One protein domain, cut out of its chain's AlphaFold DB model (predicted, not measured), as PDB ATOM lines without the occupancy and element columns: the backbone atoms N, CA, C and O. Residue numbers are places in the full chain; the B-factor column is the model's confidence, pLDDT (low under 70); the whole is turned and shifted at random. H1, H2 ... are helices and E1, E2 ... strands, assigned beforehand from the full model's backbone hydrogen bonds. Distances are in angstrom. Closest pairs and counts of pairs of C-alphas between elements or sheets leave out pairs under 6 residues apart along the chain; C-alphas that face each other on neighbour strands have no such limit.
ATOM      1  N   ILE A   3     -26.924  34.608  23.549       68.81
ATOM      2  CA  ILE A   3     -26.594  34.056  24.872       68.81
ATOM      3  C   ILE A   3     -27.855  33.890  25.732       68.81
ATOM      4  O   ILE A   3     -28.047  32.840  26.336       68.81
ATOM      5  N   HIS A   4     -28.755  34.879  25.730       70.88
ATOM      6  CA  HIS A   4     -30.013  34.799  26.481       70.88
ATOM      7  C   HIS A   4     -30.914  33.653  26.005       70.88
ATOM      8  O   HIS A   4     -31.499  32.962  26.836       70.88
ATOM      9  N   GLN A   5     -30.964  33.402  24.693       79.00
ATOM     10  CA  GLN A   5     -31.750  32.304  24.132       79.00
ATOM     11  C   GLN A   5     -31.171  30.937  24.524       79.00
ATOM     12  O   GLN A   5     -31.918  30.033  24.883       79.00
ATOM     13  N   ASN A   6     -29.840  30.800  24.531       84.62
ATOM     14  CA  ASN A   6     -29.178  29.564  24.957       84.62
ATOM     15  C   ASN A   6     -29.430  29.252  26.435       84.62
ATOM     16  O   ASN A   6     -29.706  28.104  26.778       84.62
ATOM     17  N   VAL A   7     -29.378  30.269  27.302       87.69
ATOM     18  CA  VAL A   7     -29.684  30.101  28.727       87.69
ATOM     19  C   VAL A   7     -31.140  29.673  28.902       87.69
ATOM     20  O   VAL A   7     -31.391  28.662  29.548       87.69
ATOM     21  N   GLN A   8     -32.097  30.366  28.277       89.81
ATOM     22  CA  GLN A   8     -33.515  30.006  28.377       89.81
ATOM     23  C   GLN A   8     -33.783  28.570  27.921       89.81
ATOM     24  O   GLN A   8     -34.378  27.801  28.669       89.81
ATOM     25  N   ASN A   9     -33.273  28.176  26.753       92.25
ATOM     26  CA  ASN A   9     -33.468  26.826  26.223       92.25
ATOM     27  C   ASN A   9     -32.903  25.752  27.166       92.25
ATOM     28  O   ASN A   9     -33.511  24.694  27.342       92.25
ATOM     29  N   HIS A  10     -31.761  26.023  27.805       92.88
ATOM     30  CA  HIS A  10     -31.166  25.113  28.779       92.88
ATOM     31  C   HIS A  10     -32.043  24.956  30.030       92.88
ATOM     32  O   HIS A  10     -32.352  23.831  30.422       92.88
ATOM     33  N   TRP A  11     -32.521  26.066  30.599       95.00
ATOM     34  CA  TRP A  11     -33.442  26.051  31.741       95.00
ATOM     35  C   TRP A  11     -34.762  25.347  31.414       95.00
ATOM     36  O   TRP A  11     -35.236  24.540  32.210       95.00
ATOM     37  N   THR A  12     -35.328  25.590  30.230       95.00
ATOM     38  CA  THR A  12     -36.535  24.898  29.760       95.00
ATOM     39  C   THR A  12     -36.312  23.392  29.644       95.00
ATOM     40  O   THR A  12     -37.184  22.617  30.024       95.00
ATOM     41  N   THR A  13     -35.143  22.968  29.165       95.56
ATOM     42  CA  THR A  13     -34.816  21.543  29.010       95.56
ATOM     43  C   THR A  13     -34.676  20.854  30.366       95.56
ATOM     44  O   THR A  13     -35.257  19.792  30.568       95.56
ATOM     45  N   ILE A  14     -33.971  21.481  31.315       95.19
ATOM     46  CA  ILE A  14     -33.825  20.966  32.687       95.19
ATOM     47  C   ILE A  14     -35.187  20.879  33.377       95.19
ATOM     48  O   ILE A  14     -35.521  19.849  33.956       95.19
ATOM     49  N   GLY A  15     -35.984  21.948  33.300       91.44
ATOM     50  CA  GLY A  15     -37.306  21.982  33.920       91.44
ATOM     51  C   GLY A  15     -38.228  20.904  33.357       91.44
ATOM     52  O   GLY A  15     -38.903  20.219  34.120       91.44
ATOM     53  N   LYS A  16     -38.202  20.707  32.034       91.94
ATOM     54  CA  LYS A  16     -38.977  19.656  31.376       91.94
ATOM     55  C   LYS A  16     -38.530  18.257  31.803       91.94
ATOM     56  O   LYS A  16     -39.378  17.458  32.162       91.94
ATOM     57  N   ASP A  17     -37.229  17.975  31.829       90.62
ATOM     58  CA  ASP A  17     -36.710  16.663  32.245       90.62
ATOM     59  C   ASP A  17     -37.087  16.321  33.699       90.62
ATOM     60  O   ASP A  17     -37.481  15.193  33.992       90.62
ATOM     61  N   ILE A  18     -37.033  17.297  34.612       88.69
ATOM     62  CA  ILE A  18     -37.469  17.112  36.007       88.69
ATOM     63  C   ILE A  18     -38.978  16.860  36.073       88.69
ATOM     64  O   ILE A  18     -39.410  15.911  36.726       88.69
ATOM     65  N   PHE A  19     -39.772  17.673  35.375       85.69
ATOM     66  CA  PHE A  19     -41.226  17.547  35.358       85.69
ATOM     67  C   PHE A  19     -41.684  16.213  34.753       85.69
ATOM     68  O   PHE A  19     -42.518  15.529  35.339       85.69
ATOM     69  N   ASP A  20     -41.094  15.800  33.631       83.38
ATOM     70  CA  ASP A  20     -41.395  14.531  32.965       83.38
ATOM     71  C   ASP A  20     -41.000  13.330  33.856       83.38
ATOM     72  O   ASP A  20     -41.722  12.335  33.924       83.38
ATOM     73  N   LYS A  21     -39.898  13.427  34.621       80.19
ATOM     74  CA  LYS A  21     -39.514  12.420  35.633       80.19
ATOM     75  C   LYS A  21     -40.472  12.370  36.823       80.19
ATOM     76  O   LYS A  21     -40.716  11.288  37.362       80.19
ATOM     77  N   GLU A  22     -41.008  13.509  37.252       75.06
ATOM     78  CA  GLU A  22     -42.047  13.558  38.286       75.06
ATOM     79  C   GLU A  22     -43.373  12.975  37.789       75.06
ATOM     80  O   GLU A  22     -44.035  12.262  38.550       75.06
ATOM     81  N   GLN A  23     -43.700  13.202  36.510       68.12
ATOM     82  CA  GLN A  23     -44.876  12.675  35.815       68.12
ATOM     83  C   GLN A  23     -44.801  11.187  35.447       68.12
ATOM     84  O   GLN A  23     -45.734  10.682  34.826       68.12
ATOM     85  N   GLN A  24     -43.754  10.455  35.848       67.56
ATOM     86  CA  GLN A  24     -43.758   8.991  35.743       67.56
ATOM     87  C   GLN A  24     -45.084   8.438  36.286       67.56
ATOM     88  O   GLN A  24     -45.434   8.744  37.424       67.56
ATOM     89  N   ASN A  25     -45.789   7.660  35.452       71.88
ATOM     90  CA  ASN A  25     -47.152   7.137  35.623       71.88
ATOM     91  C   ASN A  25     -47.393   6.553  37.022       71.88
ATOM     92  O   ASN A  25     -47.230   5.358  37.267       71.88
ATOM     93  N   LYS A  26     -47.766   7.423  37.956       79.19
ATOM     94  CA  LYS A  26     -48.044   7.088  39.346       79.19
ATOM     95  C   LYS A  26     -49.546   7.099  39.541       79.19
ATOM     96  O   LYS A  26     -50.171   8.154  39.478       79.19
ATOM     97  N   ALA A  27     -50.116   5.938  39.817       85.69
ATOM     98  CA  ALA A  27     -51.515   5.829  40.188       85.69
ATOM     99  C   ALA A  27     -51.658   5.972  41.703       85.69
ATOM    100  O   ALA A  27     -50.908   5.362  42.470       85.69
ATOM    101  N   ALA A  28     -52.637   6.760  42.143       89.69
ATOM    102  CA  ALA A  28     -53.043   6.763  43.540       89.69
ATOM    103  C   ALA A  28     -53.759   5.441  43.851       89.69
ATOM    104  O   ALA A  28     -54.750   5.099  43.208       89.69
ATOM    105  N   VAL A  29     -53.258   4.704  44.841       91.81
ATOM    106  CA  VAL A  29     -53.802   3.406  45.254       91.81
ATOM    107  C   VAL A  29     -54.195   3.461  46.725       91.81
ATOM    108  O   VAL A  29     -53.471   4.011  47.559       91.81
ATOM    109  N   ILE A  30     -55.347   2.862  47.034       94.75
ATOM    110  CA  ILE A  30     -55.821   2.614  48.396       94.75
ATOM    111  C   ILE A  30     -56.036   1.108  48.547       94.75
ATOM    112  O   ILE A  30     -56.807   0.517  47.793       94.75
ATOM    113  N   LEU A  31     -55.379   0.493  49.531       94.00
ATOM    114  CA  LEU A  31     -55.585  -0.909  49.892       94.00
ATOM    115  C   LEU A  31     -56.270  -1.003  51.253       94.00
ATOM    116  O   LEU A  31     -55.801  -0.439  52.245       94.00
ATOM    117  N   LYS A  32     -57.353  -1.778  51.305       95.25
ATOM    118  CA  LYS A  32     -58.102  -2.063  52.525       95.25
ATOM    119  C   LYS A  32     -58.272  -3.567  52.679       95.25
ATOM    120  O   LYS A  32     -58.670  -4.245  51.737       95.25
ATOM    121  N   PHE A  33     -57.987  -4.071  53.873       93.06
ATOM    122  CA  PHE A  33     -58.109  -5.486  54.208       93.06
ATOM    123  C   PHE A  33     -59.261  -5.689  55.195       93.06
ATOM    124  O   PHE A  33     -59.554  -4.803  55.998       93.06
ATOM    125  N   ALA A  34     -59.922  -6.847  55.136       92.56
ATOM    126  CA  ALA A  34     -60.976  -7.207  56.089       92.56
ATOM    127  C   ALA A  34     -60.416  -7.512  57.493       92.56
ATOM    128  O   ALA A  34     -61.085  -7.283  58.496       92.56
ATOM    129  N   SER A  35     -59.178  -7.999  57.552       91.06
ATOM    130  CA  SER A  35     -58.409  -8.275  58.766       91.06
ATOM    131  C   SER A  35     -56.963  -7.829  58.565       91.06
ATOM    132  O   SER A  35     -56.539  -7.595  57.434       91.06
ATOM    133  N   GLU A  36     -56.194  -7.713  59.646       89.88
ATOM    134  CA  GLU A  36     -54.788  -7.321  59.551       89.88
ATOM    135  C   GLU A  36     -54.007  -8.291  58.638       89.88
ATOM    136  O   GLU A  36     -54.043  -9.501  58.874       89.88
ATOM    137  N   PRO A  37     -53.337  -7.795  57.578       93.31
ATOM    138  CA  PRO A  37     -52.548  -8.645  56.696       93.31
ATOM    139  C   PRO A  37     -51.291  -9.155  57.411       93.31
ATOM    140  O   PRO A  37     -50.778  -8.521  58.339       93.31
ATOM    141  N   ASP A  38     -50.761 -10.287  56.954       95.81
ATOM    142  CA  ASP A  38     -49.527 -10.855  57.490       95.81
ATOM    143  C   ASP A  38     -48.297  -9.969  57.199       95.81
ATOM    144  O   ASP A  38     -48.316  -9.065  56.356       95.81
ATOM    145  N   GLU A  39     -47.188 -10.233  57.894       95.69
ATOM    146  CA  GLU A  39     -45.966  -9.429  57.774       95.69
ATOM    147  C   GLU A  39     -45.315  -9.481  56.384       95.69
ATOM    148  O   GLU A  39     -44.717  -8.488  55.960       95.69
ATOM    149  N   ASN A  40     -45.452 -10.579  55.629       96.88
ATOM    150  CA  ASN A  40     -44.932 -10.626  54.262       96.88
ATOM    151  C   ASN A  40     -45.734  -9.694  53.355       96.88
ATOM    152  O   ASN A  40     -45.140  -8.935  52.586       96.88
ATOM    153  N   THR A  41     -47.060  -9.699  53.499       94.56
ATOM    154  CA  THR A  41     -47.951  -8.782  52.786       94.56
ATOM    155  C   THR A  41     -47.645  -7.324  53.148       94.56
ATOM    156  O   THR A  41     -47.434  -6.500  52.257       94.56
ATOM    157  N   LYS A  42     -47.502  -6.990  54.438       94.56
ATOM    158  CA  LYS A  42     -47.114  -5.633  54.879       94.56
ATOM    159  C   LYS A  42     -45.754  -5.201  54.337       94.56
ATOM    160  O   LYS A  42     -45.589  -4.048  53.934       94.56
ATOM    161  N   ARG A  43     -44.769  -6.106  54.319       95.44
ATOM    162  CA  ARG A  43     -43.449  -5.837  53.733       95.44
ATOM    163  C   ARG A  43     -43.576  -5.503  52.251       95.44
ATOM    164  O   ARG A  43     -42.972  -4.532  51.813       95.44
ATOM    165  N   HIS A  44     -44.380  -6.259  51.507       93.50
ATOM    166  CA  HIS A  44     -44.609  -6.006  50.087       93.50
ATOM    167  C   HIS A  44     -45.295  -4.654  49.845       93.50
ATOM    168  O   HIS A  44     -44.834  -3.876  49.022       93.50
ATOM    169  N   ILE A  45     -46.314  -4.312  50.636       94.25
ATOM    170  CA  ILE A  45     -46.988  -3.005  50.576       94.25
ATOM    171  C   ILE A  45     -45.990  -1.849  50.766       94.25
ATOM    172  O   ILE A  45     -45.992  -0.891  49.994       94.25
ATOM    173  N   ARG A  46     -45.089  -1.951  51.753       92.75
ATOM    174  CA  ARG A  46     -44.063  -0.926  52.025       92.75
ATOM    175  C   ARG A  46     -43.030  -0.788  50.903       92.75
ATOM    176  O   ARG A  46     -42.539   0.315  50.696       92.75
ATOM    177  N   LEU A  47     -42.705  -1.872  50.188       92.81
ATOM    178  CA  LEU A  47     -41.808  -1.825  49.021       92.81
ATOM    179  C   LEU A  47     -42.374  -0.972  47.878       92.81
ATOM    180  O   LEU A  47     -41.606  -0.460  47.070       92.81
ATOM    181  N   HIS A  48     -43.697  -0.806  47.825       90.75
ATOM    182  CA  HIS A  48     -44.395   0.016  46.838       90.75
ATOM    183  C   HIS A  48     -44.739   1.423  47.359       90.75
ATOM    184  O   HIS A  48     -45.677   2.048  46.869       90.75
ATOM    185  N   ASP A  49     -44.010   1.918  48.366       89.94
ATOM    186  CA  ASP A  49     -44.175   3.259  48.952       89.94
ATOM    187  C   ASP A  49     -45.583   3.558  49.511       89.94
ATOM    188  O   ASP A  49     -45.947   4.715  49.757       89.94
ATOM    189  N   LEU A  50     -46.379   2.517  49.774       93.81
ATOM    190  CA  LEU A  50     -47.672   2.651  50.430       93.81
ATOM    191  C   LEU A  50     -47.473   2.826  51.939       93.81
ATOM    192  O   LEU A  50     -46.784   2.052  52.610       93.81
ATOM    193  N   LYS A  51     -48.118   3.851  52.491       94.38
ATOM    194  CA  LYS A  51     -48.032   4.222  53.904       94.38
ATOM    195  C   LYS A  51     -49.313   3.854  54.631       94.38
ATOM    196  O   LYS A  51     -50.409   4.009  54.099       94.38
ATOM    197  N   TRP A  52     -49.163   3.392  55.868       95.56
ATOM    198  CA  TRP A  52     -50.295   3.098  56.735       95.56
ATOM    199  C   TRP A  52     -50.980   4.386  57.194       95.56
ATOM    200  O   TRP A  52     -50.342   5.264  57.780       95.56
ATOM    201  N   ASN A  53     -52.285   4.474  56.964       94.75
ATOM    202  CA  ASN A  53     -53.157   5.500  57.502       94.75
ATOM    203  C   ASN A  53     -53.911   4.928  58.708       94.75
ATOM    204  O   ASN A  53     -54.911   4.227  58.560       94.75
ATOM    205  N   SER A  54     -53.451   5.260  59.913       92.25
ATOM    206  CA  SER A  54     -54.057   4.781  61.160       92.25
ATOM    207  C   SER A  54     -55.458   5.339  61.420       92.25
ATOM    208  O   SER A  54     -56.237   4.701  62.120       92.25
ATOM    209  N   PHE A  55     -55.820   6.493  60.855       94.19
ATOM    210  CA  PHE A  55     -57.164   7.051  61.019       94.19
ATOM    211  C   PHE A  55     -58.199   6.259  60.212       94.19
ATOM    212  O   PHE A  55     -59.282   5.957  60.707       94.19
ATOM    213  N   ARG A  56     -57.852   5.888  58.975       91.88
ATOM    214  CA  ARG A  56     -58.752   5.168  58.057       91.88
ATOM    215  C   ARG A  56     -58.565   3.651  58.063       91.88
ATOM    216  O   ARG A  56     -59.377   2.946  57.470       91.88
ATOM    217  N   GLN A  57     -57.533   3.165  58.754       93.44
ATOM    218  CA  GLN A  57     -57.149   1.755  58.809       93.44
ATOM    219  C   GLN A  57     -56.930   1.170  57.397       93.44
ATOM    220  O   GLN A  57     -57.433   0.102  57.052       93.44
ATOM    221  N   GLU A  58     -56.198   1.904  56.559       95.88
ATOM    222  CA  GLU A  58     -55.938   1.572  55.152       95.88
ATOM    223  C   GLU A  58     -54.500   1.937  54.758       95.88
ATOM    224  O   GLU A  58     -53.832   2.721  55.435       95.88
ATOM    225  N   TRP A  59     -54.019   1.385  53.646       95.69
ATOM    226  CA  TRP A  59     -52.719   1.730  53.072       95.69
ATOM    227  C   TRP A  59     -52.906   2.634  51.858       95.69
ATOM    228  O   TRP A  59     -53.675   2.291  50.962       95.69
ATOM    229  N   CYS A  60     -52.185   3.756  51.810       94.69
ATOM    230  CA  CYS A  60     -52.321   4.761  50.755       94.69
ATOM    231  C   CYS A  60     -50.966   5.162  50.182       94.69
ATOM    232  O   CYS A  60     -49.986   5.299  50.917       94.69
ATOM    233  N   GLY A  61     -50.920   5.441  48.885       92.06
ATOM    234  CA  GLY A  61     -49.732   5.998  48.249       92.06
ATOM    235  C   GLY A  61     -49.836   6.009  46.734       92.06
ATOM    236  O   GLY A  61     -50.907   5.793  46.167       92.06
ATOM    237  N   HIS A  62     -48.708   6.294  46.097       89.56
ATOM    238  CA  HIS A  62     -48.595   6.374  44.650       89.56
ATOM    239  C   HIS A  62     -47.744   5.212  44.151       89.56
ATOM    240  O   HIS A  62     -46.561   5.143  44.476       89.56
ATOM    241  N   VAL A  63     -48.338   4.328  43.356       87.31
ATOM    242  CA  VAL A  63     -47.649   3.169  42.780       87.31
ATOM    243  C   VAL A  63     -47.298   3.479  41.332       87.31
ATOM    244  O   VAL A  63     -48.146   3.958  40.577       87.31
ATOM    245  N   LYS A  64     -46.040   3.244  40.958       85.19
ATOM    246  CA  LYS A  64     -45.577   3.379  39.573       85.19
ATOM    247  C   LYS A  64     -45.999   2.166  38.753       85.19
ATOM    248  O   LYS A  64     -46.009   1.058  39.283       85.19
ATOM    249  N   ASP A  65     -46.287   2.392  37.474       74.75
ATOM    250  CA  ASP A  65     -46.410   1.329  36.469       74.75
ATOM    251  C   ASP A  65     -47.482   0.277  36.813       74.75
ATOM    252  O   ASP A  65     -47.299  -0.923  36.601       74.75
TER     253      ASP A  65
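This is residues 3 to 65 of the 70 residues of the protein "Conjugative transfer protein" of Orientia tsutsugamushi (UniProt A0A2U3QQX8). A long helix, H1, sticks out as an arm from a small body made of a three-stranded antiparallel sheet with one short helix, H2, over one face and the other face bare. The arm makes the length of the whole, and H2 runs along the strands, over E3. The printed part has 63 residues, with two named helices and three named strands in the order H1, E1, H2, E2, E3 along the chain, and the sheet runs E1, E3, E2. The class is mixed, helices and strands. The whole is extended, with a radius of gyration of the C-alphas of 18.9 A, and spans 63 by 22 by 14 A.

H1, residues 3 to 22, is not on the sheet, and residues 3 to 23 stand free. E1, residues 26 to 31, is an edge strand. Its neighbour E3, residues 58 to 64, is antiparallel to it, with 157 degrees between their directions; N 29 and O 61 are 2.9 A apart and N 63 and O 27 are 2.9 A apart, both within hydrogen-bond range. H2, residues 39 to 47, is on the sheet at a height of 10.7 A, over E3, and on the local plane its line and that of E3 stand at 22 degrees. The closest C-alphas of H2 and E3, those of Ile 45 and Trp 59, are 7.8 A apart. E2, residues 51 to 53, is the other edge strand and is near H2, with 5 pairs of C-alphas within 10 A. E2 and E3 form a hairpin, antiparallel at 150 degrees, with N 51 and O 60 within hydrogen-bond range at 2.8 A. E1, H2 and E2 make a split strand-helix-strand unit, two strands running the same way with E3 between them in the sheet, and its crossover is right-handed. In H1 and H2 every O i to N i+4 pair is within hydrogen-bond range.

H1 begins at C-alpha 3, at (-26.594, 34.056, 24.872), and is 29.0 A long from first to last C-alpha. E1 follows with 15.2 A, starting at C-alpha 26, at (-48.044, 7.088, 39.346). H2 measures 12.3 A and E2 6.4 A. E3 measures 18.8 A and ends at C-alpha 64, at (-45.577, 3.379, 39.573).

The two C-alphas farthest apart, those of Ile 3 and Ser 35, are 62.9 A apart. Without residues 3 to 23 the body spans 32 by 22 by 14 A. The printed part has no cut. The link from E1 to H2, 7 residues, is short, and the other three links are tight. The mean pLDDT of the printed part is 89.3; residue 3 and residues 23 to 24 are under 70.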